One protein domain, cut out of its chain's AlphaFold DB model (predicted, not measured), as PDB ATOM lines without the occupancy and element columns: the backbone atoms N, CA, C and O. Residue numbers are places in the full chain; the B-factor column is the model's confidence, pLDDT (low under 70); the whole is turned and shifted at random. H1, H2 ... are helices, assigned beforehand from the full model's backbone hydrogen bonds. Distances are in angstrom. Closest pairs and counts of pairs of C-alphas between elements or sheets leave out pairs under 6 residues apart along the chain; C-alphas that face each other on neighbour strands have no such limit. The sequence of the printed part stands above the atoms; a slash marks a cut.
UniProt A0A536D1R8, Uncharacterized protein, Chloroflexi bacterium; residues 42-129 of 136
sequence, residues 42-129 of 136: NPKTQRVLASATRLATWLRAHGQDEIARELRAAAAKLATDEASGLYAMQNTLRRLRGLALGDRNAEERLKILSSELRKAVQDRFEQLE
ATOM      1  N   ASN A  42    -145.736 154.538  52.031       86.44
ATOM      2  CA  ASN A  42    -145.060 155.206  53.124       86.44
ATOM      3  C   ASN A  42    -144.112 156.322  52.615       86.44
ATOM      4  O   ASN A  42    -143.424 156.143  51.601       86.44
ATOM      5  N   PRO A  43    -144.008 157.464  53.323       89.38
ATOM      6  CA  PRO A  43    -143.141 158.575  52.920       89.38
ATOM      7  C   PRO A  43    -141.660 158.184  52.772       89.38
ATOM      8  O   PRO A  43    -140.959 158.751  51.933       89.38
ATOM      9  N   LYS A  44    -141.155 157.199  53.531       90.00
ATOM     10  CA  LYS A  44    -139.790 156.681  53.346       90.00
ATOM     11  C   LYS A  44    -139.654 155.883  52.049       90.00
ATOM     12  O   LYS A  44    -138.671 156.070  51.339       90.00
ATOM     13  N   THR A  45    -140.652 155.085  51.672       91.56
ATOM     14  CA  THR A  45    -140.669 154.387  50.375       91.56
ATOM     15  C   THR A  45    -140.690 155.378  49.218       91.56
ATOM     16  O   THR A  45    -139.955 155.219  48.246       91.56
ATOM     17  N   GLN A  46    -141.460 156.461  49.341       92.81
ATOM     18  CA  GLN A  46    -141.465 157.541  48.351       92.81
ATOM     19  C   GLN A  46    -140.080 158.195  48.213       92.81
ATOM     20  O   GLN A  46    -139.631 158.460  47.096       92.81
ATOM     21  N   ARG A  47    -139.356 158.403  49.325       94.31
ATOM     22  CA  ARG A  47    -137.966 158.896  49.293       94.31
ATOM     23  C   ARG A  47    -137.027 157.923  48.586       94.31
ATOM     24  O   ARG A  47    -136.231 158.368  47.759       94.31
ATOM     25  N   VAL A  48    -137.141 156.622  48.857       95.44
ATOM     26  CA  VAL A  48    -136.371 155.585  48.152       95.44
ATOM     27  C   VAL A  48    -136.639 155.654  46.649       95.44
ATOM     28  O   VAL A  48    -135.696 155.750  45.865       95.44
ATOM     29  N   LEU A  49    -137.910 155.697  46.239       95.44
ATOM     30  CA  LEU A  49    -138.313 155.798  44.833       95.44
ATOM     31  C   LEU A  49    -137.763 157.060  44.157       95.44
ATOM     32  O   LEU A  49    -137.247 156.992  43.037       95.44
ATOM     33  N   ALA A  50    -137.829 158.208  44.832       95.50
ATOM     34  CA  ALA A  50    -137.318 159.470  44.308       95.50
ATOM     35  C   ALA A  50    -135.792 159.440  44.124       95.50
ATOM     36  O   ALA A  50    -135.284 159.883  43.091       95.50
ATOM     37  N   SER A  51    -135.049 158.911  45.101       97.12
ATOM     38  CA  SER A  51    -133.592 158.755  45.009       97.12
ATOM     39  C   SER A  51    -133.195 157.737  43.935       97.12
ATOM     40  O   SER A  51    -132.308 158.011  43.126       97.12
ATOM     41  N   ALA A  52    -133.901 156.604  43.850       97.00
ATOM     42  CA  ALA A  52    -133.668 155.574  42.839       97.00
ATOM     43  C   ALA A  52    -133.916 156.109  41.423       97.00
ATOM     44  O   ALA A  52    -133.116 155.882  40.519       97.00
ATOM     45  N   THR A  53    -134.983 156.889  41.234       96.94
ATOM     46  CA  THR A  53    -135.308 157.518  39.946       96.94
ATOM     47  C   THR A  53    -134.237 158.519  39.520       96.94
ATOM     48  O   THR A  53    -133.826 158.520  38.355       96.94
ATOM     49  N   ARG A  54    -133.746 159.349  40.452       97.62
ATOM     50  CA  ARG A  54    -132.663 160.310  40.186       97.62
ATOM     51  C   ARG A  54    -131.376 159.600  39.768       97.62
ATOM     52  O   ARG A  54    -130.817 159.938  38.727       97.62
ATOM     53  N   LEU A  55    -130.963 158.574  40.512       97.75
ATOM     54  CA  LEU A  55    -129.780 157.780  40.177       97.75
ATOM     55  C   LEU A  55    -129.946 157.032  38.843       97.75
ATOM     56  O   LEU A  55    -129.063 157.105  37.999       97.75
ATOM     57  N   ALA A  56    -131.088 156.384  38.595       97.19
ATOM     58  CA  ALA A  56    -131.337 155.660  37.343       97.19
ATOM     59  C   ALA A  56    -131.350 156.586  36.116       97.19
ATOM     60  O   ALA A  56    -130.927 156.201  35.025       97.19
ATOM     61  N   THR A  57    -131.862 157.807  36.270       97.69
ATOM     62  CA  THR A  57    -131.853 158.813  35.199       97.69
ATOM     63  C   THR A  57    -130.431 159.272  34.907       97.69
ATOM     64  O   THR A  57    -130.033 159.325  33.746       97.69
ATOM     65  N   TRP A  58    -129.649 159.527  35.955       97.56
ATOM     66  CA  TRP A  58    -128.257 159.933  35.819       97.56
ATOM     67  C   TRP A  58    -127.382 158.832  35.201       97.56
ATOM     68  O   TRP A  58    -126.626 159.108  34.276       97.56
ATOM     69  N   LEU A  59    -127.547 157.579  35.638       96.62
ATOM     70  CA  LEU A  59    -126.843 156.413  35.091       96.62
ATOM     71  C   LEU A  59    -127.117 156.230  33.597       96.62
ATOM     72  O   LEU A  59    -126.181 156.077  32.819       96.62
ATOM     73  N   ARG A  60    -128.384 156.328  33.178       96.56
ATOM     74  CA  ARG A  60    -128.745 156.291  31.755       96.56
ATOM     75  C   ARG A  60    -128.053 157.404  30.962       96.56
ATOM     76  O   ARG A  60    -127.560 157.151  29.873       96.56
ATOM     77  N   ALA A  61    -127.988 158.619  31.505       95.75
ATOM     78  CA  ALA A  61    -127.312 159.732  30.835       95.75
ATOM     79  C   ALA A  61    -125.794 159.512  30.659       95.75
ATOM     80  O   ALA A  61    -125.194 160.153  29.806       95.75
ATOM     81  N   HIS A  62    -125.194 158.595  31.427       94.75
ATOM     82  CA  HIS A  62    -123.771 158.237  31.364       94.75
ATOM     83  C   HIS A  62    -123.547 156.840  30.749       94.75
ATOM     84  O   HIS A  62    -122.536 156.195  31.019       94.75
ATOM     85  N   GLY A  63    -124.503 156.343  29.951       94.44
ATOM     86  CA  GLY A  63    -124.384 155.077  29.213       94.44
ATOM     87  C   GLY A  63    -124.533 153.807  30.058       94.44
ATOM     88  O   GLY A  63    -124.268 152.711  29.578       94.44
ATOM     89  N   GLN A  64    -124.967 153.925  31.316       95.94
ATOM     90  CA  GLN A  64    -125.137 152.801  32.245       95.94
ATOM     91  C   GLN A  64    -126.578 152.271  32.227       95.94
ATOM     92  O   GLN A  64    -127.251 152.193  33.261       95.94
ATOM     93  N   ASP A  65    -127.084 151.940  31.037       95.75
ATOM     94  CA  ASP A  65    -128.485 151.553  30.831       95.75
ATOM     95  C   ASP A  65    -128.879 150.257  31.544       95.75
ATOM     96  O   ASP A  65    -129.985 150.183  32.085       95.75
ATOM     97  N   GLU A  66    -127.975 149.276  31.603       95.50
ATOM     98  CA  GLU A  66    -128.169 148.001  32.309       95.50
ATOM     99  C   GLU A  66    -128.514 148.257  33.787       95.50
ATOM    100  O   GLU A  66    -129.585 147.893  34.280       95.50
ATOM    101  N   ILE A  67    -127.647 149.005  34.478       95.19
ATOM    102  CA  ILE A  67    -127.793 149.320  35.902       95.19
ATOM    103  C   ILE A  67    -129.009 150.227  36.128       95.19
ATOM    104  O   ILE A  67    -129.770 150.048  37.081       95.19
ATOM    105  N   ALA A  68    -129.242 151.186  35.230       96.88
ATOM    106  CA  ALA A  68    -130.411 152.049  35.292       96.88
ATOM    107  C   ALA A  68    -131.726 151.265  35.127       96.88
ATOM    108  O   ALA A  68    -132.738 151.614  35.742       96.88
ATOM    109  N   ARG A  69    -131.751 150.227  34.284       96.94
ATOM    110  CA  ARG A  69    -132.912 149.349  34.092       96.94
ATOM    111  C   ARG A  69    -133.161 148.498  35.327       96.94
ATOM    112  O   ARG A  69    -134.301 148.442  35.784       96.94
ATOM    113  N   GLU A  70    -132.119 147.901  35.894       95.75
ATOM    114  CA  GLU A  70    -132.220 147.136  37.141       95.75
ATOM    115  C   GLU A  70    -132.757 147.981  38.289       95.75
ATOM    116  O   GLU A  70    -133.673 147.559  38.992       95.75
ATOM    117  N   LEU A  71    -132.251 149.206  38.435       96.25
ATOM    118  CA  LEU A  71    -132.697 150.106  39.491       96.25
ATOM    119  C   LEU A  71    -134.179 150.483  39.337       96.25
ATOM    120  O   LEU A  71    -134.906 150.546  40.327       96.25
ATOM    121  N   ARG A  72    -134.661 150.672  38.100       96.00
ATOM    122  CA  ARG A  72    -136.095 150.883  37.825       96.00
ATOM    123  C   ARG A  72    -136.929 149.633  38.095       96.00
ATOM    124  O   ARG A  72    -138.028 149.754  38.625       96.00
ATOM    125  N   ALA A  73    -136.422 148.447  37.764       95.88
ATOM    126  CA  ALA A  73    -137.103 147.189  38.058       95.88
ATOM    127  C   ALA A  73    -137.215 146.953  39.575       95.88
ATOM    128  O   ALA A  73    -138.278 146.574  40.060       95.88
ATOM    129  N   ALA A  74    -136.157 147.246  40.335       95.19
ATOM    130  CA  ALA A  74    -136.179 147.213  41.794       95.19
ATOM    131  C   ALA A  74    -137.166 148.243  42.374       95.19
ATOM    132  O   ALA A  74    -137.938 147.921  43.272       95.19
ATOM    133  N   ALA A  75    -137.208 149.458  41.813       94.44
ATOM    134  CA  ALA A  75    -138.181 150.482  42.193       94.44
ATOM    135  C   ALA A  75    -139.631 150.056  41.922       94.44
ATOM    136  O   ALA A  75    -140.494 150.289  42.760       94.44
ATOM    137  N   ALA A  76    -139.904 149.387  40.800       93.38
ATOM    138  CA  ALA A  76    -141.236 148.865  40.504       93.38
ATOM    139  C   ALA A  76    -141.683 147.807  41.527       93.38
ATOM    140  O   ALA A  76    -142.846 147.800  41.927       93.38
ATOM    141  N   LYS A  77    -140.755 146.964  42.004       93.00
ATOM    142  CA  LYS A  77    -141.039 145.961  43.040       93.00
ATOM    143  C   LYS A  77    -141.441 146.577  44.377       93.00
ATOM    144  O   LYS A  77    -142.249 145.973  45.067       93.00
ATOM    145  N   LEU A  78    -140.979 147.786  44.715       90.06
ATOM    146  CA  LEU A  78    -141.351 148.446  45.977       90.06
ATOM    147  C   LEU A  78    -142.862 148.656  46.144       90.06
ATOM    148  O   LEU A  78    -143.332 148.769  47.271       90.06
ATOM    149  N   ALA A  79    -143.617 148.725  45.045       84.31
ATOM    150  CA  ALA A  79    -145.068 148.876  45.091       84.31
ATOM    151  C   ALA A  79    -145.811 147.561  45.394       84.31
ATOM    152  O   ALA A  79    -146.963 147.608  45.815       84.31
ATOM    153  N   THR A  80    -145.183 146.405  45.154       87.38
ATOM    154  CA  THR A  80    -145.808 145.077  45.286       87.38
ATOM    155  C   THR A  80    -145.231 144.267  46.442       87.38
ATOM    156  O   THR A  80    -145.974 143.652  47.195       87.38
ATOM    157  N   ASP A  81    -143.907 144.265  46.568       89.62
ATOM    158  CA  ASP A  81    -143.139 143.590  47.607       89.62
ATOM    159  C   ASP A  81    -141.968 144.500  47.970       89.62
ATOM    160  O   ASP A  81    -140.927 144.565  47.301       89.62
ATOM    161  N   GLU A  82    -142.189 145.258  49.035       90.69
ATOM    162  CA  GLU A  82    -141.259 146.280  49.461       90.69
ATOM    163  C   GLU A  82    -139.911 145.701  49.903       90.69
ATOM    164  O   GLU A  82    -138.868 146.223  49.509       90.69
ATOM    165  N   ALA A  83    -139.910 144.594  50.647       90.44
ATOM    166  CA  ALA A  83    -138.681 143.965  51.119       90.44
ATOM    167  C   ALA A  83    -137.829 143.473  49.940       90.44
ATOM    168  O   ALA A  83    -136.643 143.801  49.844       90.44
ATOM    169  N   SER A  84    -138.441 142.757  48.990       91.50
ATOM    170  CA  SER A  84    -137.756 142.285  47.779       91.50
ATOM    171  C   SER A  84    -137.215 143.441  46.933       91.50
ATOM    172  O   SER A  84    -136.089 143.380  46.427       91.50
ATOM    173  N   GLY A  85    -137.980 144.533  46.815       94.06
ATOM    174  CA  GLY A  85    -137.539 145.755  46.142       94.06
ATOM    175  C   GLY A  85    -136.299 146.375  46.792       94.06
ATOM    176  O   GLY A  85    -135.336 146.689  46.090       94.06
ATOM    177  N   LEU A  86    -136.278 146.495  48.123       94.38
ATOM    178  CA  LEU A  86    -135.142 147.053  48.866       94.38
ATOM    179  C   LEU A  86    -133.884 146.179  48.749       94.38
ATOM    180  O   LEU A  86    -132.799 146.705  48.490       94.38
ATOM    181  N   TYR A  87    -134.014 144.851  48.848       94.12
ATOM    182  CA  TYR A  87    -132.885 143.933  48.645       94.12
ATOM    183  C   TYR A  87    -132.324 144.007  47.223       94.12
ATOM    184  O   TYR A  87    -131.105 144.047  47.028       94.12
ATOM    185  N   ALA A  88    -133.194 144.092  46.212       94.75
ATOM    186  CA  ALA A  88    -132.757 144.284  44.834       94.75
ATOM    187  C   ALA A  88    -131.962 145.593  44.675       94.75
ATOM    188  O   ALA A  88    -130.893 145.589  44.062       94.75
ATOM    189  N   MET A  89    -132.418 146.692  45.293       95.06
ATOM    190  CA  MET A  89    -131.688 147.966  45.287       95.06
ATOM    191  C   MET A  89    -130.326 147.872  45.976       95.06
ATOM    192  O   MET A  89    -129.350 148.433  45.476       95.06
ATOM    193  N   GLN A  90    -130.233 147.154  47.094       93.81
ATOM    194  CA  GLN A  90    -128.968 146.934  47.790       93.81
ATOM    195  C   GLN A  90    -127.962 146.189  46.899       93.81
ATOM    196  O   GLN A  90    -126.792 146.577  46.824       93.81
ATOM    197  N   ASN A  91    -128.414 145.168  46.165       93.69
ATOM    198  CA  ASN A  91    -127.553 144.434  45.241       93.69
ATOM    199  C   ASN A  91    -127.068 145.319  44.078       93.69
ATOM    200  O   ASN A  91    -125.878 145.311  43.754       93.69
ATOM    201  N   THR A  92    -127.946 146.145  43.500       94.38
ATOM    202  CA  THR A  92    -127.560 147.122  42.466       94.38
ATOM    203  C   THR A  92    -126.560 148.153  43.007       94.38
ATOM    204  O   THR A  92    -125.550 148.434  42.362       94.38
ATOM    205  N   LEU A  93    -126.763 148.666  44.228       94.00
ATOM    206  CA  LEU A  93    -125.830 149.584  44.897       94.00
ATOM    207  C   LEU A  93    -124.455 148.960  45.162       94.00
ATOM    208  O   LEU A  93    -123.449 149.671  45.131       94.00
ATOM    209  N   ARG A  94    -124.392 147.653  45.438       91.94
ATOM    210  CA  ARG A  94    -123.125 146.927  45.600       91.94
ATOM    211  C   ARG A  94    -122.354 146.870  44.284       91.94
ATOM    212  O   ARG A  94    -121.158 147.137  44.283       91.94
ATOM    213  N   ARG A  95    -123.037 146.598  43.168       90.25
ATOM    214  CA  ARG A  95    -122.431 146.584  41.824       90.25
ATOM    215  C   ARG A  95    -121.912 147.955  41.400       90.25
ATOM    216  O   ARG A  95    -120.841 148.043  40.813       90.25
ATOM    217  N   LEU A  96    -122.625 149.021  41.764       90.81
ATOM    218  CA  LEU A  96    -122.202 150.396  41.493       90.81
ATOM    219  C   LEU A  96    -120.865 150.775  42.140       90.81
ATOM    220  O   LEU A  96    -120.188 151.654  41.621       90.81
ATOM    221  N   ARG A  97    -120.454 150.125  43.241       86.31
ATOM    222  CA  ARG A  97    -119.157 150.409  43.888       86.31
ATOM    223  C   ARG A  97    -117.955 150.085  42.996       86.31
ATOM    224  O   ARG A  97    -116.897 150.660  43.210       86.31
ATOM    225  N   GLY A  98    -118.108 149.168  42.038       84.25
ATOM    226  CA  GLY A  98    -117.052 148.792  41.094       84.25
ATOM    227  C   GLY A  98    -117.088 149.562  39.774       84.25
ATOM    228  O   GLY A  98    -116.306 149.258  38.881       84.25
ATOM    229  N   LEU A  99    -118.013 150.514  39.615       88.31
ATOM    230  CA  LEU A  99    -118.159 151.264  38.377       88.31
ATOM    231  C   LEU A  99    -117.137 152.408  38.323       88.31
ATOM    232  O   LEU A  99    -117.197 153.324  39.140       88.31
ATOM    233  N   ALA A 100    -116.251 152.372  37.331       86.25
ATOM    234  CA  ALA A 100    -115.345 153.468  37.005       86.25
ATOM    235  C   ALA A 100    -115.879 154.226  35.783       86.25
ATOM    236  O   ALA A 100    -116.220 153.607  34.774       86.25
ATOM    237  N   LEU A 101    -115.970 155.554  35.878       86.31
ATOM    238  CA  LEU A 101    -116.492 156.401  34.798       86.31
ATOM    239  C   LEU A 101    -115.388 157.164  34.063       86.31
ATOM    240  O   LEU A 101    -115.640 157.695  32.987       86.31
ATOM    241  N   GLY A 102    -114.178 157.226  34.627       86.44
ATOM    242  CA  GLY A 102    -113.027 157.889  34.007       86.44
ATOM    243  C   GLY A 102    -113.062 159.419  34.079       86.44
ATOM    244  O   GLY A 102    -112.062 160.060  33.769       86.44
ATOM    245  N   ASP A 103    -114.175 160.007  34.531       90.94
ATOM    246  CA  ASP A 103    -114.311 161.426  34.858       90.94
ATOM    247  C   ASP A 103    -114.544 161.599  36.364       90.94
ATOM    248  O   ASP A 103    -115.557 161.157  36.916       90.94
ATOM    249  N   ARG A 104    -113.625 162.313  37.019       92.75
ATOM    250  CA  ARG A 104    -113.666 162.603  38.456       92.75
ATOM    251  C   ARG A 104    -114.949 163.326  38.881       92.75
ATOM    252  O   ARG A 104    -115.463 163.062  39.967       92.75
ATOM    253  N   ASN A 105    -115.478 164.224  38.050       93.88
ATOM    254  CA  ASN A 105    -116.718 164.938  38.368       93.88
ATOM    255  C   ASN A 105    -117.927 163.998  38.318       93.88
ATOM    256  O   ASN A 105    -118.805 164.058  39.185       93.88
ATOM    257  N   ALA A 106    -117.962 163.107  37.326       93.56
ATOM    258  CA  ALA A 106    -118.993 162.087  37.217       93.56
ATOM    259  C   ALA A 106    -118.923 161.091  38.386       93.56
ATOM    260  O   ALA A 106    -119.954 160.735  38.957       93.56
ATOM    261  N   GLU A 107    -117.720 160.696  38.801       94.50
ATOM    262  CA  GLU A 107    -117.503 159.809  39.948       94.50
ATOM    263  C   GLU A 107    -117.982 160.426  41.267       94.50
ATOM    264  O   GLU A 107    -118.704 159.773  42.027       94.50
ATOM    265  N   GLU A 108    -117.675 161.701  41.523       94.81
ATOM    266  CA  GLU A 108    -118.179 162.397  42.712       94.81
ATOM    267  C   GLU A 108    -119.711 162.502  42.679       94.81
ATOM    268  O   GLU A 108    -120.397 162.218  43.667       94.81
ATOM    269  N   ARG A 109    -120.289 162.821  41.515       95.69
ATOM    270  CA  ARG A 109    -121.746 162.882  41.361       95.69
ATOM    271  C   ARG A 109    -122.406 161.522  41.594       95.69
ATOM    272  O   ARG A 109    -123.443 161.456  42.262       95.69
ATOM    273  N   LEU A 110    -121.809 160.445  41.091       95.38
ATOM    274  CA  LEU A 110    -122.263 159.079  41.330       95.38
ATOM    275  C   LEU A 110    -122.189 158.722  42.819       95.38
ATOM    276  O   LEU A 110    -123.124 158.127  43.364       95.38
ATOM    277  N   LYS A 111    -121.109 159.104  43.501       95.00
ATOM    278  CA  LYS A 111    -120.933 158.879  44.939       95.00
ATOM    279  C   LYS A 111    -122.022 159.572  45.756       95.00
ATOM    280  O   LYS A 111    -122.598 158.939  46.642       95.00
ATOM    281  N   ILE A 112    -122.363 160.817  45.426       96.31
ATOM    282  CA  ILE A 112    -123.451 161.560  46.079       96.31
ATOM    283  C   ILE A 112    -124.789 160.838  45.872       96.31
ATOM    284  O   ILE A 112    -125.445 160.459  46.842       96.31
ATOM    285  N   LEU A 113    -125.165 160.562  44.619       97.06
ATOM    286  CA  LEU A 113    -126.458 159.946  44.291       97.06
ATOM    287  C   LEU A 113    -126.606 158.531  44.874       97.06
ATOM    288  O   LEU A 113    -127.669 158.163  45.375       97.06
ATOM    289  N   SER A 114    -125.537 157.733  44.838       96.06
ATOM    290  CA  SER A 114    -125.531 156.390  45.424       96.06
ATOM    291  C   SER A 114    -125.586 156.420  46.953       96.06
ATOM    292  O   SER A 114    -126.215 155.548  47.552       96.06
ATOM    293  N   SER A 115    -124.985 157.427  47.595       95.88
ATOM    294  CA  SER A 115    -125.052 157.607  49.049       95.88
ATOM    295  C   SER A 115    -126.437 158.063  49.505       95.88
ATOM    296  O   SER A 115    -126.954 157.531  50.487       95.88
ATOM    297  N   GLU A 116    -127.082 158.970  48.766       96.88
ATOM    298  CA  GLU A 116    -128.472 159.369  49.022       96.88
ATOM    299  C   GLU A 116    -129.437 158.183  48.922       96.88
ATOM    300  O   GLU A 116    -130.288 157.999  49.796       96.88
ATOM    301  N   LEU A 117    -129.299 157.358  47.877       96.69
ATOM    302  CA  LEU A 117    -130.119 156.158  47.736       96.69
ATOM    303  C   LEU A 117    -129.833 155.158  48.860       96.69
ATOM    304  O   LEU A 117    -130.774 154.641  49.455       96.69
ATOM    305  N   ARG A 118    -128.557 154.913  49.184       95.62
ATOM    306  CA  ARG A 118    -128.172 154.001  50.271       95.62
ATOM    307  C   ARG A 118    -128.792 154.421  51.599       95.62
ATOM    308  O   ARG A 118    -129.343 153.571  52.285       95.62
ATOM    309  N   LYS A 119    -128.743 155.713  51.932       95.50
ATOM    310  CA  LYS A 119    -129.349 156.242  53.157       95.50
ATOM    311  C   LYS A 119    -130.863 156.036  53.169       95.50
ATOM    312  O   LYS A 119    -131.390 155.507  54.134       95.50
ATOM    313  N   ALA A 120    -131.554 156.376  52.080       94.62
ATOM    314  CA  ALA A 120    -133.002 156.185  52.000       94.62
ATOM    315  C   ALA A 120    -133.410 154.706  52.135       94.62
ATOM    316  O   ALA A 120    -134.399 154.398  52.795       94.62
ATOM    317  N   VAL A 121    -132.648 153.800  51.513       93.81
ATOM    318  CA  VAL A 121    -132.865 152.349  51.595       93.81
ATOM    319  C   VAL A 121    -132.629 151.846  53.020       93.81
ATOM    320  O   VAL A 121    -133.478 151.134  53.547       93.81
ATOM    321  N   GLN A 122    -131.538 152.266  53.664       92.19
ATOM    322  CA  GLN A 122    -131.222 151.915  55.050       92.19
ATOM    323  C   GLN A 122    -132.308 152.400  56.019       92.19
ATOM    324  O   GLN A 122    -132.848 151.607  56.786       92.19
ATOM    325  N   ASP A 123    -132.718 153.667  55.903       91.88
ATOM    326  CA  ASP A 123    -133.784 154.248  56.722       91.88
ATOM    327  C   ASP A 123    -135.105 153.467  56.593       91.88
ATOM    328  O   ASP A 123    -135.934 153.491  57.512       91.88
ATOM    329  N   ARG A 124    -135.356 152.849  55.427       90.75
ATOM    330  CA  ARG A 124    -136.559 152.048  55.184       90.75
ATOM    331  C   ARG A 124    -136.413 150.614  55.685       90.75
ATOM    332  O   ARG A 124    -137.367 150.106  56.262       90.75
ATOM    333  N   PHE A 125    -135.244 150.002  55.522       89.19
ATOM    334  CA  PHE A 125    -134.932 148.702  56.112       89.19
ATOM    335  C   PHE A 125    -135.105 148.721  57.635       89.19
ATOM    336  O   PHE A 125    -135.805 147.870  58.172       89.19
ATOM    337  N   GLU A 126    -134.581 149.750  58.308       87.50
ATOM    338  CA  GLU A 126    -134.729 149.935  59.759       87.50
ATOM    339  C   GLU A 126    -136.194 150.002  60.198       87.50
ATOM    340  O   GLU A 126    -136.567 149.420  61.208       87.50
ATOM    341  N   GLN A 127    -137.051 150.674  59.422       85.50
ATOM    342  CA  GLN A 127    -138.485 150.744  59.727       85.50
ATOM    343  C   GLN A 127    -139.230 149.434  59.528       85.50
ATOM    344  O   GLN A 127    -140.274 149.236  60.139       85.50
ATOM    345  N   LEU A 128    -138.756 148.603  58.610       83.25
ATOM    346  CA  LEU A 128    -139.335 147.293  58.359       83.25
ATOM    347  C   LEU A 128    -138.733 146.230  59.286       83.25
ATOM    348  O   LEU A 128    -139.053 145.058  59.120       83.25
ATOM    349  N   GLU A 129    -137.835 146.628  60.201       81.00
ATOM    350  CA  GLU A 129    -137.030 145.731  61.044       81.00
ATOM    351  C   GLU A 129    -136.297 144.660  60.223       81.00
ATOM    352  O   GLU A 129    -135.896 143.601  60.705       81.00
TER     353      GLU A 129
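Overview. This is residues 42 to 129 of the 136 residues of an uncharacterized protein of Chloroflexi bacterium (UniProt A0A536D1R8). Four helices stand side by side in an up-and-down bundle, each running against the one before; H4, the longest, lies opposite H2, with H1 and H3 between. The printed part has 88 residues with four named helices, H1 to H4, and no named strand: all helix. It is compact, radius of gyration of the C-alphas 12.3 A, spanning 38 by 20 by 19 A.

Along the chain. H4, residues 104 to 127, is 34.8 A long, ending at C-alpha 127 (-138.485, 150.744, 59.727). H1, residues 43 to 61, is 27.2 A long, from C-alpha 43 (-143.141, 158.575, 52.920). H2 is residues 65 to 77, 18.4 A; H3 is 82 to 96, 21.1 A.

Arrangement. H4 touches H1, closest C-alphas Ser 51 and Leu 117, 5.1 A. H4 touches H3 with residues 114 to 125 alone. H2 and H4 are apart. Every O i to N i+4 pair is within hydrogen-bond range in H1, H2 and H3; in H4, 19 of 20.

Size, cuts and confidence. The farthest C-alphas, Gly 102 and Glu 129, are 38.1 A apart. The printed part has no cut; no link is long. No printed residue is under 70 in pLDDT.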